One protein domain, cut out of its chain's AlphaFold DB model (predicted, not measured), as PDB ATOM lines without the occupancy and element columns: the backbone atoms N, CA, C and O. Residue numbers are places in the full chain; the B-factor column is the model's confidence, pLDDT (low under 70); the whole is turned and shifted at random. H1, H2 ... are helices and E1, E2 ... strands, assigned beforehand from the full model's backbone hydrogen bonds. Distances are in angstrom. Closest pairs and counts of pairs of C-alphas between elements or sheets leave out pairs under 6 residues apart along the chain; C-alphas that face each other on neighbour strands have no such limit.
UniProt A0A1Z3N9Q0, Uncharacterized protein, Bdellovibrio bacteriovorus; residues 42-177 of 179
ATOM      1  N   VAL A  42      52.985  16.989 -17.654       95.94
ATOM      2  CA  VAL A  42      54.278  16.909 -16.962       95.94
ATOM      3  C   VAL A  42      55.187  18.012 -17.487       95.94
ATOM      4  O   VAL A  42      55.664  18.831 -16.706       95.94
ATOM      5  N   ALA A  43      55.337  18.108 -18.809       96.69
ATOM      6  CA  ALA A  43      56.143  19.159 -19.418       96.69
ATOM      7  C   ALA A  43      55.577  20.561 -19.129       96.69
ATOM      8  O   ALA A  43      56.335  21.489 -18.835       96.69
ATOM      9  N   LEU A  44      54.246  20.712 -19.127       97.38
ATOM     10  CA  LEU A  44      53.591  21.968 -18.760       97.38
ATOM     11  C   LEU A  44      53.863  22.360 -17.299       97.38
ATOM     12  O   LEU A  44      54.109  23.534 -17.023       97.38
ATOM     13  N   GLN A  45      53.852  21.404 -16.364       97.81
ATOM     14  CA  GLN A  45      54.178  21.664 -14.959       97.81
ATOM     15  C   GLN A  45      55.596  22.215 -14.798       97.81
ATOM     16  O   GLN A  45      55.785  23.222 -14.107       97.81
ATOM     17  N   THR A  46      56.562  21.590 -15.472       97.50
ATOM     18  CA  THR A  46      57.966  22.002 -15.441       97.50
ATOM     19  C   THR A  46      58.179  23.357 -16.091       97.50
ATOM     20  O   THR A  46      58.807  24.231 -15.494       97.50
ATOM     21  N   PHE A  47      57.587  23.592 -17.262       97.31
ATOM     22  CA  PHE A  47      57.621  24.900 -17.918       97.31
ATOM     23  C   PHE A  47      57.080  26.015 -17.019       97.31
ATOM     24  O   PHE A  47      57.636  27.111 -16.964       97.31
ATOM     25  N   LEU A  48      56.008  25.726 -16.282       97.94
ATOM     26  CA  LEU A  48      55.401  26.669 -15.356       97.94
ATOM     27  C   LEU A  48      56.098  26.721 -13.997       97.94
ATOM     28  O   LEU A  48      55.632  27.476 -13.150       97.94
ATOM     29  N   GLY A  49      57.185  25.982 -13.761       97.62
ATOM     30  CA  GLY A  49      57.929  26.003 -12.500       97.62
ATOM     31  C   GLY A  49      57.062  25.645 -11.291       97.62
ATOM     32  O   GLY A  49      57.119  26.332 -10.269       97.62
ATOM     33  N   LEU A  50      56.198  24.637 -11.443       97.44
ATOM     34  CA  LEU A  50      55.324  24.118 -10.383       97.44
ATOM     35  C   LEU A  50      55.752  22.729  -9.882       97.44
ATOM     36  O   LEU A  50      54.983  22.068  -9.184       97.44
ATOM     37  N   ASP A  51      56.954  22.281 -10.243       96.81
ATOM     38  CA  ASP A  51      57.524  21.037  -9.733       96.81
ATOM     39  C   ASP A  51      57.801  21.135  -8.236       96.81
ATOM     40  O   ASP A  51      58.389  22.104  -7.757       96.81
ATOM     41  N   ARG A  52      57.342  20.119  -7.506       95.12
ATOM     42  CA  ARG A  52      57.457  19.991  -6.053       95.12
ATOM     43  C   ARG A  52      57.586  18.525  -5.678       95.12
ATOM     44  O   ARG A  52      57.090  17.658  -6.410       95.12
ATOM     45  N   ALA A  53      58.224  18.253  -4.545       95.31
ATOM     46  CA  ALA A  53      58.310  16.895  -4.031       95.31
ATOM     47  C   ALA A  53      56.903  16.347  -3.686       95.31
ATOM     48  O   ALA A  53      56.009  17.128  -3.340       95.31
ATOM     49  N   PRO A  54      56.656  15.027  -3.775       91.19
ATOM     50  CA  PRO A  54      55.368  14.432  -3.402       91.19
ATOM     51  C   PRO A  54      54.896  14.804  -1.987       91.19
ATOM     52  O   PRO A  54      53.694  14.960  -1.764       91.19
ATOM     53  N   GLU A  55      55.833  15.007  -1.062       95.75
ATOM     54  CA  GLU A  55      55.601  15.344   0.344       95.75
ATOM     55  C   GLU A  55      55.199  16.809   0.558       95.75
ATOM     56  O   GLU A  55      54.637  17.149   1.603       95.75
ATOM     57  N   GLU A  56      55.430  17.676  -0.429       96.81
ATOM     58  CA  GLU A  56      54.987  19.070  -0.427       96.81
ATOM     59  C   GLU A  56      53.496  19.161  -0.780       96.81
ATOM     60  O   GLU A  56      53.078  19.617  -1.851       96.81
ATOM     61  N   LEU A  57      52.675  18.705   0.162       97.50
ATOM     62  CA  LEU A  57      51.225  18.646   0.033       97.50
ATOM     63  C   LEU A  57      50.606  20.020  -0.231       97.50
ATOM     64  O   LEU A  57      51.141  21.068   0.135       97.50
ATOM     65  N   GLY A  58      49.420  20.012  -0.830       97.25
ATOM     66  CA  GLY A  58      48.629  21.216  -1.016       97.25
ATOM     67  C   GLY A  58      48.467  21.653  -2.460       97.25
ATOM     68  O   GLY A  58      48.943  21.038  -3.422       97.25
ATOM     69  N   TYR A  59      47.749  22.761  -2.579       97.88
ATOM     70  CA  TYR A  59      47.270  23.322  -3.828       97.88
ATOM     71  C   TYR A  59      48.187  24.421  -4.357       97.88
ATOM     72  O   TYR A  59      48.459  25.411  -3.673       97.88
ATOM     73  N   THR A  60      48.549  24.315  -5.629       98.00
ATOM     74  CA  THR A  60      49.235  25.368  -6.378       98.00
ATOM     75  C   THR A  60      48.594  25.545  -7.742       98.00
ATOM     76  O   THR A  60      48.158  24.583  -8.366       98.00
ATOM     77  N   GLU A  61      48.561  26.781  -8.228       98.12
ATOM     78  CA  GLU A  61      48.097  27.074  -9.578       98.12
ATOM     79  C   GLU A  61      48.920  28.205 -10.193       98.12
ATOM     80  O   GLU A  61      49.431  29.066  -9.467       98.12
ATOM     81  N   ARG A  62      49.027  28.215 -11.522       98.50
ATOM     82  CA  ARG A  62      49.654  29.301 -12.279       98.50
ATOM     83  C   ARG A  62      48.880  29.555 -13.565       98.50
ATOM     84  O   ARG A  62      48.534  28.617 -14.280       98.50
ATOM     85  N   ALA A  63      48.594  30.826 -13.835       98.38
ATOM     86  CA  ALA A  63      48.015  31.237 -15.107       98.38
ATOM     87  C   ALA A  63      49.069  31.168 -16.220       98.38
ATOM     88  O   ALA A  63      50.248  31.425 -15.966       98.38
ATOM     89  N   PHE A  64      48.653  30.827 -17.435       98.19
ATOM     90  CA  PHE A  64      49.525  30.757 -18.602       98.19
ATOM     91  C   PHE A  64      48.758  31.054 -19.895       98.19
ATOM     92  O   PHE A  64      47.544  30.858 -19.978       98.19
ATOM     93  N   ASN A  65      49.481  31.509 -20.919       97.50
ATOM     94  CA  ASN A  65      48.951  31.630 -22.271       97.50
ATOM     95  C   ASN A  65      49.152  30.310 -23.023       97.50
ATOM     96  O   ASN A  65      50.268  29.790 -23.094       97.50
ATOM     97  N   THR A  66      48.090  29.779 -23.623       96.12
ATOM     98  CA  THR A  66      48.153  28.508 -24.354       96.12
ATOM     99  C   THR A  66      49.109  28.538 -25.552       96.12
ATOM    100  O   THR A  66      49.726  27.520 -25.849       96.12
ATOM    101  N   CYS A  67      49.272  29.684 -26.219       94.44
ATOM    102  CA  CYS A  67      50.148  29.797 -27.391       94.44
ATOM    103  C   CYS A  67      51.638  29.851 -27.037       94.44
ATOM    104  O   CYS A  67      52.469  29.397 -27.823       94.44
ATOM    105  N   ASP A  68      51.971  30.302 -25.829       94.38
ATOM    106  CA  ASP A  68      53.354  30.323 -25.349       94.38
ATOM    107  C   ASP A  68      53.796  28.938 -24.848       94.38
ATOM    108  O   ASP A  68      54.975  28.596 -24.904       94.38
ATOM    109  N   ALA A  69      52.847  28.115 -24.387       91.69
ATOM    110  CA  ALA A  69      53.129  26.812 -23.794       91.69
ATOM    111  C   ALA A  69      53.552  25.750 -24.827       91.69
ATOM    112  O   ALA A  69      54.584  25.107 -24.672       91.69
ATOM    113  N   GLY A  70      52.762  25.517 -25.881       84.00
ATOM    114  CA  GLY A  70      53.068  24.497 -26.900       84.00
ATOM    115  C   GLY A  70      52.953  23.019 -26.461       84.00
ATOM    116  O   GLY A  70      53.135  22.136 -27.292       84.00
ATOM    117  N   TYR A  71      52.616  22.726 -25.198       92.06
ATOM    118  CA  TYR A  71      52.492  21.368 -24.628       92.06
ATOM    119  C   TYR A  71      51.114  20.739 -24.880       92.06
ATOM    120  O   TYR A  71      50.344  20.484 -23.957       92.06
ATOM    121  N   GLY A  72      50.777  20.539 -26.153       90.94
ATOM    122  CA  GLY A  72      49.434  20.125 -26.586       90.94
ATOM    123  C   GLY A  72      48.500  21.297 -26.904       90.94
ATOM    124  O   GLY A  72      47.299  21.107 -27.081       90.94
ATOM    125  N   TYR A  73      49.055  22.504 -27.012       91.69
ATOM    126  CA  TYR A  73      48.372  23.696 -27.505       91.69
ATOM    127  C   TYR A  73      49.043  24.198 -28.785       91.69
ATOM    128  O   TYR A  73      50.266  24.143 -28.916       91.69
ATOM    129  N   SER A  74      48.245  24.721 -29.719       91.50
ATOM    130  CA  SER A  74      48.778  25.418 -30.892       91.50
ATOM    131  C   SER A  74      49.499  26.694 -30.463       91.50
ATOM    132  O   SER A  74      48.994  27.434 -29.623       91.50
ATOM    133  N   ARG A  75      50.651  26.976 -31.080       91.81
ATOM    134  CA  ARG A  75      51.432  28.198 -30.828       91.81
ATOM    135  C   ARG A  75      50.888  29.447 -31.527       91.81
ATOM    136  O   ARG A  75      51.399  30.537 -31.305       91.81
ATOM    137  N   SER A  76      49.889  29.304 -32.396       93.06
ATOM    138  CA  SER A  76      49.387  30.406 -33.229       93.06
ATOM    139  C   SER A  76      47.865  30.493 -33.325       93.06
ATOM    140  O   SER A  76      47.347  31.466 -33.867       93.06
ATOM    141  N   GLN A  77      47.130  29.500 -32.822       93.69
ATOM    142  CA  GLN A  77      45.674  29.431 -32.952       93.69
ATOM    143  C   GLN A  77      45.005  29.245 -31.592       93.69
ATOM    144  O   GLN A  77      45.509  28.524 -30.735       93.69
ATOM    145  N   ASN A  78      43.817  29.841 -31.431       90.12
ATOM    146  CA  ASN A  78      42.970  29.699 -30.240       90.12
ATOM    147  C   ASN A  78      43.684  30.060 -28.921       90.12
ATOM    148  O   ASN A  78      43.433  29.436 -27.883       90.12
ATOM    149  N   CYS A  79      44.565  31.066 -28.978       93.69
ATOM    150  CA  CYS A  79      45.308  31.581 -27.834       93.69
ATOM    151  C   CYS A  79      44.355  32.114 -26.769       93.69
ATOM    152  O   CYS A  79      43.489  32.943 -27.053       93.69
ATOM    153  N   ARG A  80      44.530  31.660 -25.534       95.62
ATOM    154  CA  ARG A  80      43.746  32.126 -24.394       95.62
ATOM    155  C   ARG A  80      44.539  31.982 -23.108       95.62
ATOM    156  O   ARG A  80      45.553  31.288 -23.058       95.62
ATOM    157  N   GLN A  81      44.059  32.671 -22.085       97.75
ATOM    158  CA  GLN A  81      44.548  32.500 -20.728       97.75
ATOM    159  C   GLN A  81      43.856  31.296 -20.098       97.75
ATOM    160  O   GLN A  81      42.633  31.183 -20.130       97.75
ATOM    161  N   GLU A  82      44.657  30.415 -19.523       97.62
ATOM    162  CA  GLU A  82      44.223  29.241 -18.779       97.62
ATOM    163  C   GLU A  82      44.970  29.210 -17.442       97.62
ATOM    164  O   GLU A  82      45.952  29.923 -17.230       97.62
ATOM    165  N   VAL A  83      44.511  28.371 -16.524       98.38
ATOM    166  CA  VAL A  83      45.146  28.136 -15.231       98.38
ATOM    167  C   VAL A  83      45.538  26.674 -15.150       98.38
ATOM    168  O   VAL A  83      44.686  25.788 -15.215       98.38
ATOM    169  N   PHE A  84      46.830  26.418 -14.982       98.50
ATOM    170  CA  PHE A  84      47.324  25.088 -14.678       98.50
ATOM    171  C   PHE A  84      47.276  24.867 -13.169       98.50
ATOM    172  O   PHE A  84      47.764  25.694 -12.395       98.50
ATOM    173  N   VAL A  85      46.657  23.766 -12.759       98.31
ATOM    174  CA  VAL A  85      46.399  23.406 -11.366       98.31
ATOM    175  C   VAL A  85      47.170  22.140 -11.034       98.31
ATOM    176  O   VAL A  85      47.049  21.133 -11.732       98.31
ATOM    177  N   VAL A  86      47.910  22.189  -9.928       98.19
ATOM    178  CA  VAL A  86      48.616  21.047  -9.350       98.19
ATOM    179  C   VAL A  86      48.190  20.902  -7.895       98.19
ATOM    180  O   VAL A  86      48.334  21.833  -7.099       98.19
ATOM    181  N   LEU A  87      47.670  19.731  -7.540       97.81
ATOM    182  CA  LEU A  87      47.249  19.410  -6.181       97.81
ATOM    183  C   LEU A  87      47.932  18.126  -5.716       97.81
ATOM    184  O   LEU A  87      47.667  17.056  -6.262       97.81
ATOM    185  N   HIS A  88      48.780  18.249  -4.698       98.25
ATOM    186  CA  HIS A  88      49.402  17.121  -4.008       98.25
ATOM    187  C   HIS A  88      48.585  16.778  -2.768       98.25
ATOM    188  O   HIS A  88      48.227  17.663  -1.987       98.25
ATOM    189  N   PHE A  89      48.304  15.499  -2.570       98.06
ATOM    190  CA  PHE A  89      47.560  15.015  -1.416       98.06
ATOM    191  C   PHE A  89      48.188  13.735  -0.872       98.06
ATOM    192  O   PHE A  89      48.852  13.009  -1.606       98.06
ATOM    193  N   ARG A  90      47.941  13.439   0.406       97.94
ATOM    194  CA  ARG A  90      48.251  12.135   1.007       97.94
ATOM    195  C   ARG A  90      46.977  11.536   1.576       97.94
ATOM    196  O   ARG A  90      46.350  12.164   2.428       97.94
ATOM    197  N   LEU A  91      46.594  10.352   1.105       96.88
ATOM    198  CA  LEU A  91      45.452   9.597   1.609       96.88
ATOM    199  C   LEU A  91      45.915   8.540   2.604       96.88
ATOM    200  O   LEU A  91      46.712   7.656   2.285       96.88
ATOM    201  N   LEU A  92      45.374   8.630   3.808       96.31
ATOM    202  CA  LEU A  92      45.616   7.704   4.897       96.31
ATOM    203  C   LEU A  92      44.278   7.201   5.402       96.31
ATOM    204  O   LEU A  92      43.326   7.969   5.497       96.31
ATOM    205  N   CYS A  93      44.217   5.936   5.770       94.12
ATOM    206  CA  CYS A  93      43.070   5.361   6.425       94.12
ATOM    207  C   CYS A  93      43.335   5.189   7.914       94.12
ATOM    208  O   CYS A  93      44.439   4.855   8.338       94.12
ATOM    209  N   ARG A  94      42.294   5.386   8.711       92.06
ATOM    210  CA  ARG A  94      42.271   5.000  10.114       92.06
ATOM    211  C   ARG A  94      41.270   3.868  10.278       92.06
ATOM    212  O   ARG A  94      40.073   4.069  10.065       92.06
ATOM    213  N   ASP A  95      41.747   2.706  10.714       82.94
ATOM    214  CA  ASP A  95      40.928   1.505  10.920       82.94
ATOM    215  C   ASP A  95      40.104   1.558  12.227       82.94
ATOM    216  O   ASP A  95      39.994   0.594  12.985       82.94
ATOM    217  N   SER A  96      39.528   2.722  12.529       79.19
ATOM    218  CA  SER A  96      38.635   2.920  13.668       79.19
ATOM    219  C   SER A  96      37.521   3.909  13.344       79.19
ATOM    220  O   SER A  96      37.719   4.953  12.707       79.19
ATOM    221  N   GLU A  97      36.325   3.576  13.816       70.06
ATOM    222  CA  GLU A  97      35.134   4.416  13.732       70.06
ATOM    223  C   GLU A  97      34.950   5.169  15.058       70.06
ATOM    224  O   GLU A  97      35.192   4.612  16.127       70.06
ATOM    225  N   GLY A  98      34.556   6.446  14.994       69.56
ATOM    226  CA  GLY A  98      34.255   7.267  16.175       69.56
ATOM    227  C   GLY A  98      35.212   8.435  16.455       69.56
ATOM    228  O   GLY A  98      36.190   8.679  15.737       69.56
ATOM    229  N   THR A  99      34.879   9.192  17.502       68.06
ATOM    230  CA  THR A  99      35.649  10.329  18.022       68.06
ATOM    231  C   THR A  99      36.835   9.824  18.833       68.06
ATOM    232  O   THR A  99      36.676   8.965  19.695       68.06
ATOM    233  N   ILE A 100      38.020  10.375  18.585       69.94
ATOM    234  CA  ILE A 100      39.201  10.100  19.407       69.94
ATOM    235  C   ILE A 100      39.455  11.297  20.314       69.94
ATOM    236  O   ILE A 100      39.233  12.441  19.918       69.94
ATOM    237  N   SER A 101      39.938  11.028  21.517       67.88
ATOM    238  CA  SER A 101      40.432  12.044  22.450       67.88
ATOM    239  C   SER A 101      41.957  12.187  22.408       67.88
ATOM    240  O   SER A 101      42.504  13.085  23.042       67.88
ATOM    241  N   THR A 102      42.646  11.315  21.669       76.12
ATOM    242  CA  THR A 102      44.108  11.266  21.569       76.12
ATOM    243  C   THR A 102      44.612  11.886  20.266       76.12
ATOM    244  O   THR A 102      43.899  11.960  19.266       76.12
ATOM    245  N   ILE A 103      45.860  12.353  20.279       80.06
ATOM    246  CA  ILE A 103      46.543  12.852  19.080       80.06
ATOM    247  C   ILE A 103      46.874  11.651  18.188       80.06
ATOM    248  O   ILE A 103      47.511  10.712  18.656       80.06
ATOM    249  N   LEU A 104      46.463  11.691  16.915       83.75
ATOM    250  CA  LEU A 104      46.853  10.672  15.937       83.75
ATOM    251  C   LEU A 104      48.342  10.766  15.630       83.75
ATOM    252  O   LEU A 104      48.859  11.833  15.292       83.75
ATOM    253  N   THR A 105      48.991   9.616  15.661       86.00
ATOM    254  CA  THR A 105      50.367   9.410  15.231       86.00
ATOM    255  C   THR A 105      50.397   8.661  13.896       86.00
ATOM    256  O   THR A 105      49.376   8.160  13.422       86.00
ATOM    257  N   GLU A 106      51.565   8.583  13.250       86.00
ATOM    258  CA  GLU A 106      51.706   7.818  12.000       86.00
ATOM    259  C   GLU A 106      51.450   6.314  12.199       86.00
ATOM    260  O   GLU A 106      51.044   5.659  11.249       86.00
ATOM    261  N   SER A 107      51.624   5.759  13.407       86.75
ATOM    262  CA  SER A 107      51.306   4.348  13.685       86.75
ATOM    263  C   SER A 107      49.807   4.060  13.789       86.75
ATOM    264  O   SER A 107      49.410   2.901  13.702       86.75
ATOM    265  N   ASP A 108      48.975   5.092  13.952       89.44
ATOM    266  CA  ASP A 108      47.519   4.943  14.086       89.44
ATOM    267  C   ASP A 108      46.795   4.929  12.731       89.44
ATOM    268  O   ASP A 108      45.570   4.790  12.669       89.44
ATOM    269  N   VAL A 109      47.535   5.132  11.639       94.00
ATOM    270  CA  VAL A 109      46.991   5.278  10.291       94.00
ATOM    271  C   VAL A 109      47.795   4.469   9.283       94.00
ATOM    272  O   VAL A 109      49.009   4.331   9.382       94.00
ATOM    273  N   THR A 110      47.112   3.954   8.272       95.06
ATOM    274  CA  THR A 110      47.714   3.178   7.191       95.06
ATOM    275  C   THR A 110      47.604   3.940   5.876       95.06
ATOM    276  O   THR A 110      46.559   4.522   5.582       95.06
ATOM    277  N   PRO A 111      48.655   3.985   5.046       96.06
ATOM    278  CA  PRO A 111      48.544   4.585   3.726       96.06
ATOM    279  C   PRO A 111      47.528   3.882   2.831       96.06
ATOM    280  O   PRO A 111      47.524   2.656   2.721       96.06
ATOM    281  N   ILE A 112      46.711   4.662   2.121       96.00
ATOM    282  CA  ILE A 112      45.877   4.137   1.036       96.00
ATOM    283  C   ILE A 112      46.760   4.042  -0.206       96.00
ATOM    284  O   ILE A 112      46.795   4.949  -1.037       96.00
ATOM    285  N   ALA A 113      47.524   2.957  -0.294       96.44
ATOM    286  CA  ALA A 113      48.557   2.770  -1.304       96.44
ATOM    287  C   ALA A 113      48.039   2.128  -2.600       96.44
ATOM    288  O   ALA A 113      47.199   1.225  -2.562       96.44
ATOM    289  N   GLY A 114      48.567   2.565  -3.749       96.06
ATOM    290  CA  GLY A 114      48.298   1.948  -5.056       96.06
ATOM    291  C   GLY A 114      46.837   2.023  -5.510       96.06
ATOM    292  O   GLY A 114      46.392   1.181  -6.290       96.06
ATOM    293  N   ARG A 115      46.055   2.981  -5.000       96.62
ATOM    294  CA  ARG A 115      44.622   3.098  -5.295       96.62
ATOM    295  C   ARG A 115      44.352   4.197  -6.309       96.62
ATOM    296  O   ARG A 115      44.906   5.292  -6.242       96.62
ATOM    297  N   THR A 116      43.434   3.911  -7.229       97.69
ATOM    298  CA  THR A 116      42.903   4.909  -8.158       97.69
ATOM    299  C   THR A 116      41.916   5.813  -7.432       97.69
ATOM    300  O   THR A 116      40.831   5.388  -7.036       97.69
ATOM    301  N   VAL A 117      42.276   7.083  -7.316       97.94
ATOM    302  CA  VAL A 117      41.448   8.153  -6.770       97.94
ATOM    303  C   VAL A 117      40.725   8.843  -7.917       97.94
ATOM    304  O   VAL A 117      41.343   9.530  -8.731       97.94
ATOM    305  N   LYS A 118      39.404   8.687  -7.991       98.44
ATOM    306  CA  LYS A 118      38.559   9.489  -8.882       98.44
ATOM    307  C   LYS A 118      38.398  10.873  -8.276       98.44
ATOM    308  O   LYS A 118      37.992  10.994  -7.119       98.44
ATOM    309  N   TRP A 119      38.659  11.912  -9.055       98.25
ATOM    310  CA  TRP A 119      38.555  13.284  -8.580       98.25
ATOM    311  C   TRP A 119      37.648  14.135  -9.464       98.25
ATOM    312  O   TRP A 119      37.488  13.878 -10.659       98.25
ATOM    313  N   SER A 120      37.052  15.163  -8.864       98.00
ATOM    314  CA  SER A 120      36.393  16.243  -9.594       98.00
ATOM    315  C   SER A 120      36.710  17.598  -8.979       98.00
ATOM    316  O   SER A 120      36.853  17.723  -7.765       98.00
ATOM    317  N   LEU A 121      36.832  18.613  -9.828       96.88
ATOM    318  CA  LEU A 121      37.097  19.999  -9.461       96.88
ATOM    319  C   LEU A 121      36.364  20.883 -10.471       96.88
ATOM    320  O   LEU A 121      36.681  20.839 -11.652       96.88
ATOM    321  N   LYS A 122      35.315  21.577 -10.016       95.44
ATOM    322  CA  LYS A 122      34.305  22.311 -10.811       95.44
ATOM    323  C   LYS A 122      34.462  22.259 -12.342       95.44
ATOM    324  O   LYS A 122      35.147  23.077 -12.949       95.44
ATOM    325  N   GLY A 123      33.725  21.333 -12.956       93.12
ATOM    326  CA  GLY A 123      33.682  21.148 -14.411       93.12
ATOM    327  C   GLY A 123      34.811  20.280 -14.974       93.12
ATOM    328  O   GLY A 123      34.770  19.938 -16.147       93.12
ATOM    329  N   MET A 124      35.779  19.888 -14.147       96.62
ATOM    330  CA  MET A 124      36.860  18.974 -14.505       96.62
ATOM    331  C   MET A 124      36.772  17.712 -13.659       96.62
ATOM    332  O   MET A 124      36.357  17.742 -12.495       96.62
ATOM    333  N   THR A 125      37.190  16.601 -14.243       97.62
ATOM    334  CA  THR A 125      37.210  15.292 -13.595       97.62
ATOM    335  C   THR A 125      38.389  14.492 -14.107       97.62
ATOM    336  O   THR A 125      38.825  14.701 -15.238       97.62
ATOM    337  N   GLY A 126      38.852  13.531 -13.321       97.25
ATOM    338  CA  GLY A 126      39.891  12.618 -13.760       97.25
ATOM    339  C   GLY A 126      40.192  11.555 -12.723       97.25
ATOM    340  O   GLY A 126      39.399  11.286 -11.817       97.25
ATOM    341  N   THR A 127      41.361  10.945 -12.874       97.94
ATOM    342  CA  THR A 127      41.896   9.991 -11.907       97.94
ATOM    343  C   THR A 127      43.317  10.372 -11.510       97.94
ATOM    344  O   THR A 127      43.996  11.096 -12.237       97.94
ATOM    345  N   ALA A 128      43.731   9.943 -10.325       97.62
ATOM    346  CA  ALA A 128      45.101   9.998  -9.838       97.62
ATOM    347  C   ALA A 128      45.411   8.660  -9.158       97.62
ATOM    348  O   ALA A 128      44.510   8.047  -8.588       97.62
ATOM    349  N   LEU A 129      46.655   8.197  -9.225       97.75
ATOM    350  CA  LEU A 129      47.095   6.988  -8.533       97.75
ATOM    351  C   LEU A 129      47.848   7.394  -7.267       97.75
ATOM    352  O   LEU A 129      48.670   8.309  -7.326       97.75
ATOM    353  N   THR A 130      47.567   6.735  -6.144       97.81
ATOM    354  CA  THR A 130      48.404   6.879  -4.951       97.81
ATOM    355  C   THR A 130      49.630   5.973  -5.012       97.81
ATOM    356  O   THR A 130      49.555   4.844  -5.496       97.81
ATOM    357  N   ASP A 131      50.760   6.450  -4.502       97.69
ATOM    358  CA  ASP A 131      51.985   5.665  -4.359       97.69
ATOM    359  C   ASP A 131      51.950   4.733  -3.129       97.69
ATOM    360  O   ASP A 131      50.917   4.571  -2.476       97.69
ATOM    361  N   GLY A 132      53.084   4.103  -2.803       96.81
ATOM    362  CA  GLY A 132      53.219   3.199  -1.653       96.81
ATOM    363  C   GLY A 132      53.016   3.857  -0.280       96.81
ATOM    364  O   GLY A 132      52.740   3.163   0.695       96.81
ATOM    365  N   LEU A 133      53.130   5.183  -0.196       96.94
ATOM    366  CA  LEU A 133      52.997   5.974   1.031       96.94
ATOM    367  C   LEU A 133      51.692   6.791   1.063       96.94
ATOM    368  O   LEU A 133      51.457   7.566   2.002       96.94
ATOM    369  N   GLY A 134      50.816   6.567   0.077       97.19
ATOM    370  CA  GLY A 134      49.502   7.187  -0.041       97.19
ATOM    371  C   GLY A 134      49.525   8.570  -0.690       97.19
ATOM    372  O   GLY A 134      48.490   9.240  -0.686       97.19
ATOM    373  N   TYR A 135      50.660   9.027  -1.227       98.50
ATOM    374  CA  TYR A 135      50.737  10.305  -1.935       98.50
ATOM    375  C   TYR A 135      50.143  10.184  -3.328       98.50
ATOM    376  O   TYR A 135      50.388   9.217  -4.040       98.50
ATOM    377  N   GLY A 136      49.383  11.190  -3.735       98.00
ATOM    378  CA  GLY A 136      48.853  11.308  -5.082       98.00
ATOM    379  C   GLY A 136      48.914  12.745  -5.573       98.00
ATOM    380  O   GLY A 136      49.046  13.698  -4.799       98.00
ATOM    381  N   GLN A 137      48.808  12.896  -6.890       98.12
ATOM    382  CA  GLN A 137      48.905  14.189  -7.547       98.12
ATOM    383  C   GLN A 137      47.841  14.333  -8.627       98.12
ATOM    384  O   GLN A 137      47.649  13.452  -9.465       98.12
ATOM    385  N   ILE A 138      47.171  15.478  -8.621       97.88
ATOM    386  CA  ILE A 138      46.237  15.892  -9.664       97.88
ATOM    387  C   ILE A 138      46.891  17.012 -10.460       97.88
ATOM    388  O   ILE A 138      47.357  17.992  -9.882       97.88
ATOM    389  N   ARG A 139      46.881  16.865 -11.786       97.62
ATOM    390  CA  ARG A 139      47.299  17.883 -12.752       97.62
ATOM    391  C   ARG A 139      46.148  18.126 -13.713       97.62
ATOM    392  O   ARG A 139      45.614  17.172 -14.275       97.62
ATOM    393  N   THR A 140      45.740  19.376 -13.881       97.62
ATOM    394  CA  THR A 140      44.657  19.726 -14.808       97.62
ATOM    395  C   THR A 140      44.769  21.174 -15.262       97.62
ATOM    396  O   THR A 140      45.394  21.997 -14.596       97.62
ATOM    397  N   VAL A 141      44.134  21.493 -16.386       97.25
ATOM    398  CA  VAL A 141      43.983  22.866 -16.875       97.25
ATOM    399  C   VAL A 141      42.537  23.315 -16.716       97.25
ATOM    400  O   VAL A 141      41.615  22.539 -16.957       97.25
ATOM    401  N   SER A 142      42.347  24.566 -16.306       97.31
ATOM    402  CA  SER A 142      41.044  25.188 -16.117       97.31
ATOM    403  C   SER A 142      40.999  26.598 -16.705       97.31
ATOM    404  O   SER A 142      41.955  27.345 -16.508       97.31
ATOM    405  N   PRO A 143      39.856  27.048 -17.257       96.56
ATOM    406  CA  PRO A 143      39.722  28.415 -17.771       96.56
ATOM    407  C   PRO A 143      39.791  29.494 -16.679       96.56
ATOM    408  O   PRO A 143      39.795  30.685 -16.978       96.56
ATOM    409  N   ARG A 144      39.782  29.111 -15.396       97.00
ATOM    410  CA  ARG A 144      39.835  30.036 -14.257       97.00
ATOM    411  C   ARG A 144      40.412  29.363 -13.019       97.00
ATOM    412  O   ARG A 144      40.392  28.139 -12.912       97.00
ATOM    413  N   SER A 145      40.843  30.176 -12.054       97.81
ATOM    414  CA  SER A 145      41.331  29.704 -10.751       97.81
ATOM    415  C   SER A 145      40.343  28.746 -10.086       97.81
ATOM    416  O   SER A 145      39.132  28.993 -10.066       97.81
ATOM    417  N   GLN A 146      40.880  27.666  -9.518       97.75
ATOM    418  CA  GLN A 146      40.109  26.642  -8.808       97.75
ATOM    419  C   GLN A 146      40.395  26.618  -7.310       97.75
ATOM    420  O   GLN A 146      39.817  25.816  -6.580       97.75
ATOM    421  N   ARG A 147      41.239  27.535  -6.826       97.44
ATOM    422  CA  ARG A 147      41.736  27.574  -5.446       97.44
ATOM    423  C   ARG A 147      40.636  27.457  -4.391       97.44
ATOM    424  O   ARG A 147      40.837  26.804  -3.377       97.44
ATOM    425  N   ARG A 148      39.484  28.097  -4.611       97.50
ATOM    426  CA  ARG A 148      38.356  28.134  -3.657       97.50
ATOM    427  C   ARG A 148      37.226  27.161  -3.996       97.50
ATOM    428  O   ARG A 148      36.215  27.135  -3.298       97.50
ATOM    429  N   GLU A 149      37.362  26.405  -5.078       98.06
ATOM    430  CA  GLU A 149      36.322  25.493  -5.540       98.06
ATOM    431  C   GLU A 149      36.347  24.194  -4.727       98.06
ATOM    432  O   GLU A 149      37.364  23.816  -4.138       98.06
ATOM    433  N   ARG A 150      35.201  23.508  -4.668       97.19
ATOM    434  CA  ARG A 150      35.102  22.213  -3.987       97.19
ATOM    435  C   ARG A 150      35.693  21.122  -4.874       97.19
ATOM    436  O   ARG A 150      35.235  20.919  -5.998       97.19
ATOM    437  N   ALA A 151      36.671  20.416  -4.332       97.50
ATOM    438  CA  ALA A 151      37.218  19.192  -4.876       97.50
ATOM    439  C   ALA A 151      36.500  17.988  -4.255       97.50
ATOM    440  O   ALA A 151      36.255  17.954  -3.045       97.50
ATOM    441  N   ARG A 152      36.172  16.999  -5.084       97.81
ATOM    442  CA  ARG A 152      35.743  15.669  -4.649       97.81
ATOM    443  C   ARG A 152      36.897  14.708  -4.851       97.81
ATOM    444  O   ARG A 152      37.423  14.660  -5.958       97.81
ATOM    445  N   LEU A 153      37.228  13.912  -3.843       98.00
ATOM    446  CA  LEU A 153      38.119  12.756  -3.977       98.00
ATOM    447  C   LEU A 153      37.327  11.500  -3.634       98.00
ATOM    448  O   LEU A 153      36.508  11.534  -2.715       98.00
ATOM    449  N   ALA A 154      37.534  10.419  -4.380       97.44
ATOM    450  CA  ALA A 154      36.808   9.174  -4.185       97.44
ATOM    451  C   ALA A 154      37.652   7.943  -4.495       97.44
ATOM    452  O   ALA A 154      38.361   7.911  -5.502       97.44
ATOM    453  N   VAL A 155      37.499   6.914  -3.668       96.75
ATOM    454  CA  VAL A 155      38.103   5.591  -3.838       96.75
ATOM    455  C   VAL A 155      36.996   4.559  -3.619       96.75
ATOM    456  O   VAL A 155      36.334   4.575  -2.587       96.75
ATOM    457  N   GLY A 156      36.744   3.695  -4.607       94.19
ATOM    458  CA  GLY A 156      35.598   2.777  -4.564       94.19
ATOM    459  C   GLY A 156      34.252   3.519  -4.524       94.19
ATOM    460  O   GLY A 156      34.012   4.419  -5.342       94.19
ATOM    461  N   SER A 157      33.379   3.136  -3.588       94.06
ATOM    462  CA  SER A 157      32.114   3.825  -3.273       94.06
ATOM    463  C   SER A 157      32.301   5.077  -2.419       94.06
ATOM    464  O   SER A 157      31.425   5.944  -2.393       94.06
ATOM    465  N   GLU A 158      33.443   5.190  -1.747       96.06
ATOM    466  CA  GLU A 158      33.677   6.206  -0.740       96.06
ATOM    467  C   GLU A 158      34.157   7.517  -1.348       96.06
ATOM    468  O   GLU A 158      34.905   7.549  -2.329       96.06
ATOM    469  N   PHE A 159      33.713   8.635  -0.771       96.75
ATOM    470  CA  PHE A 159      34.106   9.956  -1.240       96.75
ATOM    471  C   PHE A 159      34.048  11.017  -0.152       96.75
ATOM    472  O   PHE A 159      33.360  10.891   0.856       96.75
ATOM    473  N   LEU A 160      34.770  12.103  -0.395       95.94
ATOM    474  CA  LEU A 160      34.776  13.291   0.443       95.94
ATOM    475  C   LEU A 160      34.793  14.544  -0.423       95.94
ATOM    476  O   LEU A 160      35.211  14.513  -1.584       95.94
ATOM    477  N   TYR A 161      34.345  15.652   0.160       96.56
ATOM    478  CA  TYR A 161      34.418  16.973  -0.446       96.56
ATOM    479  C   TYR A 161      35.199  17.918   0.453       96.56
ATOM    480  O   TYR A 161      34.917  18.008   1.643       96.56
ATOM    481  N   MET A 162      36.111  18.679  -0.139       96.44
ATOM    482  CA  MET A 162      36.920  19.689   0.550       96.44
ATOM    483  C   MET A 162      37.131  20.875  -0.384       96.44
ATOM    484  O   MET A 162      36.927  20.743  -1.593       96.44
ATOM    485  N   ARG A 163      37.543  22.040   0.122       97.25
ATOM    486  CA  ARG A 163      38.040  23.077  -0.792       97.25
ATOM    487  C   ARG A 163      39.407  22.677  -1.324       97.25
ATOM    488  O   ARG A 163      40.211  22.101  -0.597       97.25
ATOM    489  N   ALA A 164      39.681  23.005  -2.582       96.56
ATOM    490  CA  ALA A 164      40.926  22.618  -3.232       96.56
ATOM    491  C   ALA A 164      42.165  23.103  -2.457       96.56
ATOM    492  O   ALA A 164      43.103  22.338  -2.273       96.56
ATOM    493  N   ASN A 165      42.139  24.329  -1.924       96.38
ATOM    494  CA  ASN A 165      43.226  24.899  -1.123       96.38
ATOM    495  C   ASN A 165      43.374  24.340   0.301       96.38
ATOM    496  O   ASN A 165      44.327  24.708   0.980       96.38
ATOM    497  N   GLU A 166      42.437  23.519   0.766       96.00
ATOM    498  CA  GLU A 166      42.470  22.890   2.092       96.00
ATOM    499  C   GLU A 166      42.940  21.427   2.009       96.00
ATOM    500  O   GLU A 166      43.273  20.819   3.026       96.00
ATOM    501  N   ILE A 167      42.989  20.848   0.802       93.88
ATOM    502  CA  ILE A 167      43.452  19.476   0.597       93.88
ATOM    503  C   ILE A 167      44.953  19.399   0.852       93.88
ATOM    504  O   ILE A 167      45.743  20.038   0.165       93.88
ATOM    505  N   THR A 168      45.330  18.579   1.828       94.56
ATOM    506  CA  THR A 168      46.719  18.269   2.177       94.56
ATOM    507  C   THR A 168      46.830  16.783   2.550       94.56
ATOM    508  O   THR A 168      46.664  15.911   1.693       94.56
ATOM    509  N   LYS A 169      47.068  16.478   3.829       95.69
ATOM    510  CA  LYS A 169      47.012  15.141   4.419       95.69
ATOM    511  C   LYS A 169      45.570  14.861   4.832       95.69
ATOM    512  O   LYS A 169      44.994  15.607   5.620       95.69
ATOM    513  N   ILE A 170      44.994  13.792   4.304       95.19
ATOM    514  CA  ILE A 170      43.602  13.414   4.533       95.19
ATOM    515  C   ILE A 170      43.593  12.062   5.234       95.19
ATOM    516  O   ILE A 170      44.113  11.080   4.709       95.19
ATOM    517  N   ILE A 171      42.981  12.029   6.415       94.19
ATOM    518  CA  ILE A 171      42.763  10.803   7.182       94.19
ATOM    519  C   ILE A 171      41.291  10.426   7.038       94.19
ATOM    520  O   ILE A 171      40.409  11.159   7.486       94.19
ATOM    521  N   THR A 172      41.031   9.304   6.382       93.19
ATOM    522  CA  THR A 172      39.695   8.805   6.064       93.19
ATOM    523  C   THR A 172      39.285   7.673   7.012       93.19
ATOM    524  O   THR A 172      40.150   6.984   7.559       93.19
ATOM    525  N   PRO A 173      37.976   7.453   7.222       91.56
ATOM    526  CA  PRO A 173      37.496   6.373   8.081       91.56
ATOM    527  C   PRO A 173      37.682   4.991   7.436       91.56
ATOM    528  O   PRO A 173      37.915   4.883   6.229       91.56
ATOM    529  N   ARG A 174      37.492   3.942   8.247       90.50
ATOM    530  CA  ARG A 174      37.610   2.517   7.893       90.50
ATOM    531  C   ARG A 174      37.069   2.116   6.507       90.50
ATOM    532  O   ARG A 174      37.775   1.361   5.842       90.50
ATOM    533  N   PRO A 175      35.908   2.602   6.014       91.31
ATOM    534  CA  PRO A 175      35.410   2.229   4.684       91.31
ATOM    535  C   PRO A 175      36.390   2.493   3.529       91.31
ATOM    536  O   PRO A 175      36.335   1.824   2.505       91.31
ATOM    537  N   TRP A 176      37.331   3.425   3.696       92.75
ATOM    538  CA  TRP A 176      38.362   3.718   2.698       92.75
ATOM    539  C   TRP A 176      39.583   2.792   2.763       92.75
ATOM    540  O   TRP A 176      40.386   2.790   1.830       92.75
ATOM    541  N   CYS A 177      39.773   2.047   3.858       89.94
ATOM    542  CA  CYS A 177      40.953   1.198   4.065       89.94
ATOM    543  C   CYS A 177      40.971   0.037   3.064       89.94
ATOM    544  O   CYS A 177      42.023  -0.308   2.532       89.94
TER     545      CYS A 177
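What this domain is: This is residues 42 to 177 of the 179 residues of an uncharacterized protein of Bdellovibrio bacteriovorus (UniProt A0A1Z3N9Q0). Picture two twisted sheets, partly face to face, like a flattened barrel that is not closed: at one seam E4 of the second sheet comes beside E5 of the first without pairing as a neighbour strand, and at the other seam E7 and E8 are near each other, also without pairing. The long strand E2 is the spine of the first sheet, with E1 and E8 along one side of it and E5 along the other, while E4, E3, E6 and E7 make the second sheet. H2 with the link after it lies toward one end of the whole, the long unnamed stretch 95 to 115 reaches the other end, and H1 only grazes the first sheet. The 136 printed residues hold H1, E1, H2, E2, E3, E4, E5, E6, E7 and E8 in that order, two named helices and eight strands, mostly strand by class; the first sheet is branched and mixed, the second antiparallel in the order E4, E3, E6, E7. The outline is a rod of 57 by 26 by 23 A, only just compact and close to loose, with a radius of gyration of the C-alphas of 16.6 A.

How they stand to each other: Start at H1, residues 42 to 47, which grazes the branched sheet with its residues 42 to 45. Next look at E1, residues 58 to 65, antiparallel to E2, residues 81 to 94, at 164 degrees; N 60 and O 86 are 2.9 A apart, within hydrogen-bond range. H2, residues 66 to 69, is close to H1 but not clearly touching, the closest C-alphas being those of Leu 44 and Ala 69 at 7.0 A. H2 is not on the branched sheet, but only just, with 4 pairs of C-alphas within 10 A. Every O i to N i+4 pair of H1 is within hydrogen-bond range, and H2 is too short for such a pair. Beyond its named neighbours, residues 92 to 93 of E2 pair antiparallel with residues 110 to 111. Then find the hairpin of E3, residues 116 to 121, and E4, residues 124 to 129, with N 119 and O 126 at 2.9 A. E5, residues 135 to 142, is antiparallel to E2 at 156 degrees, with N 87 and O 138 at 2.9 A. Between E4 and E5 the closest C-alphas are those of Leu 129 and Gly 136, 5.8 A apart. E6, residues 150 to 155, is antiparallel to E3, with N 118 and O 154 at 2.8 A, and forms a hairpin with E7, residues 158 to 163, with N 151 and O 162 at 2.8 A. E8, residues 169 to 173, is parallel to E2 at 48 degrees, with N 170 and O 90 at 2.8 A. E1, beside residues 81 to 88, and E8, beside residues 89 to 94, lie on one side of E2, and E5 on the other side.

Where its parts are: Find C-alpha 42 at (54.278, 16.909, -16.962), where H1 begins. E1 runs 23.7 A from C-alpha 58 to C-alpha 65, and H2 follows at once. E2 begins at C-alpha 81, (44.548, 32.500, -20.728), and runs 41.4 A to C-alpha 94. E3 spans 16.2 A, E4 16.9 A, E5 22.7 A, E6 16.9 A and E7 17.4 A. E8 ends at C-alpha 173, (37.496, 6.373, 8.081).

The domain as a whole: The two C-alphas farthest apart are those of Ser 76 and Ser 101, at 59.3 A. The printed part has no cut; the links H2 to E2 and E2 to E3 are long, with 11 and 21 residues. The mean pLDDT of the printed part is 94.2, and look for low confidence under 70 at residues 98 to 101.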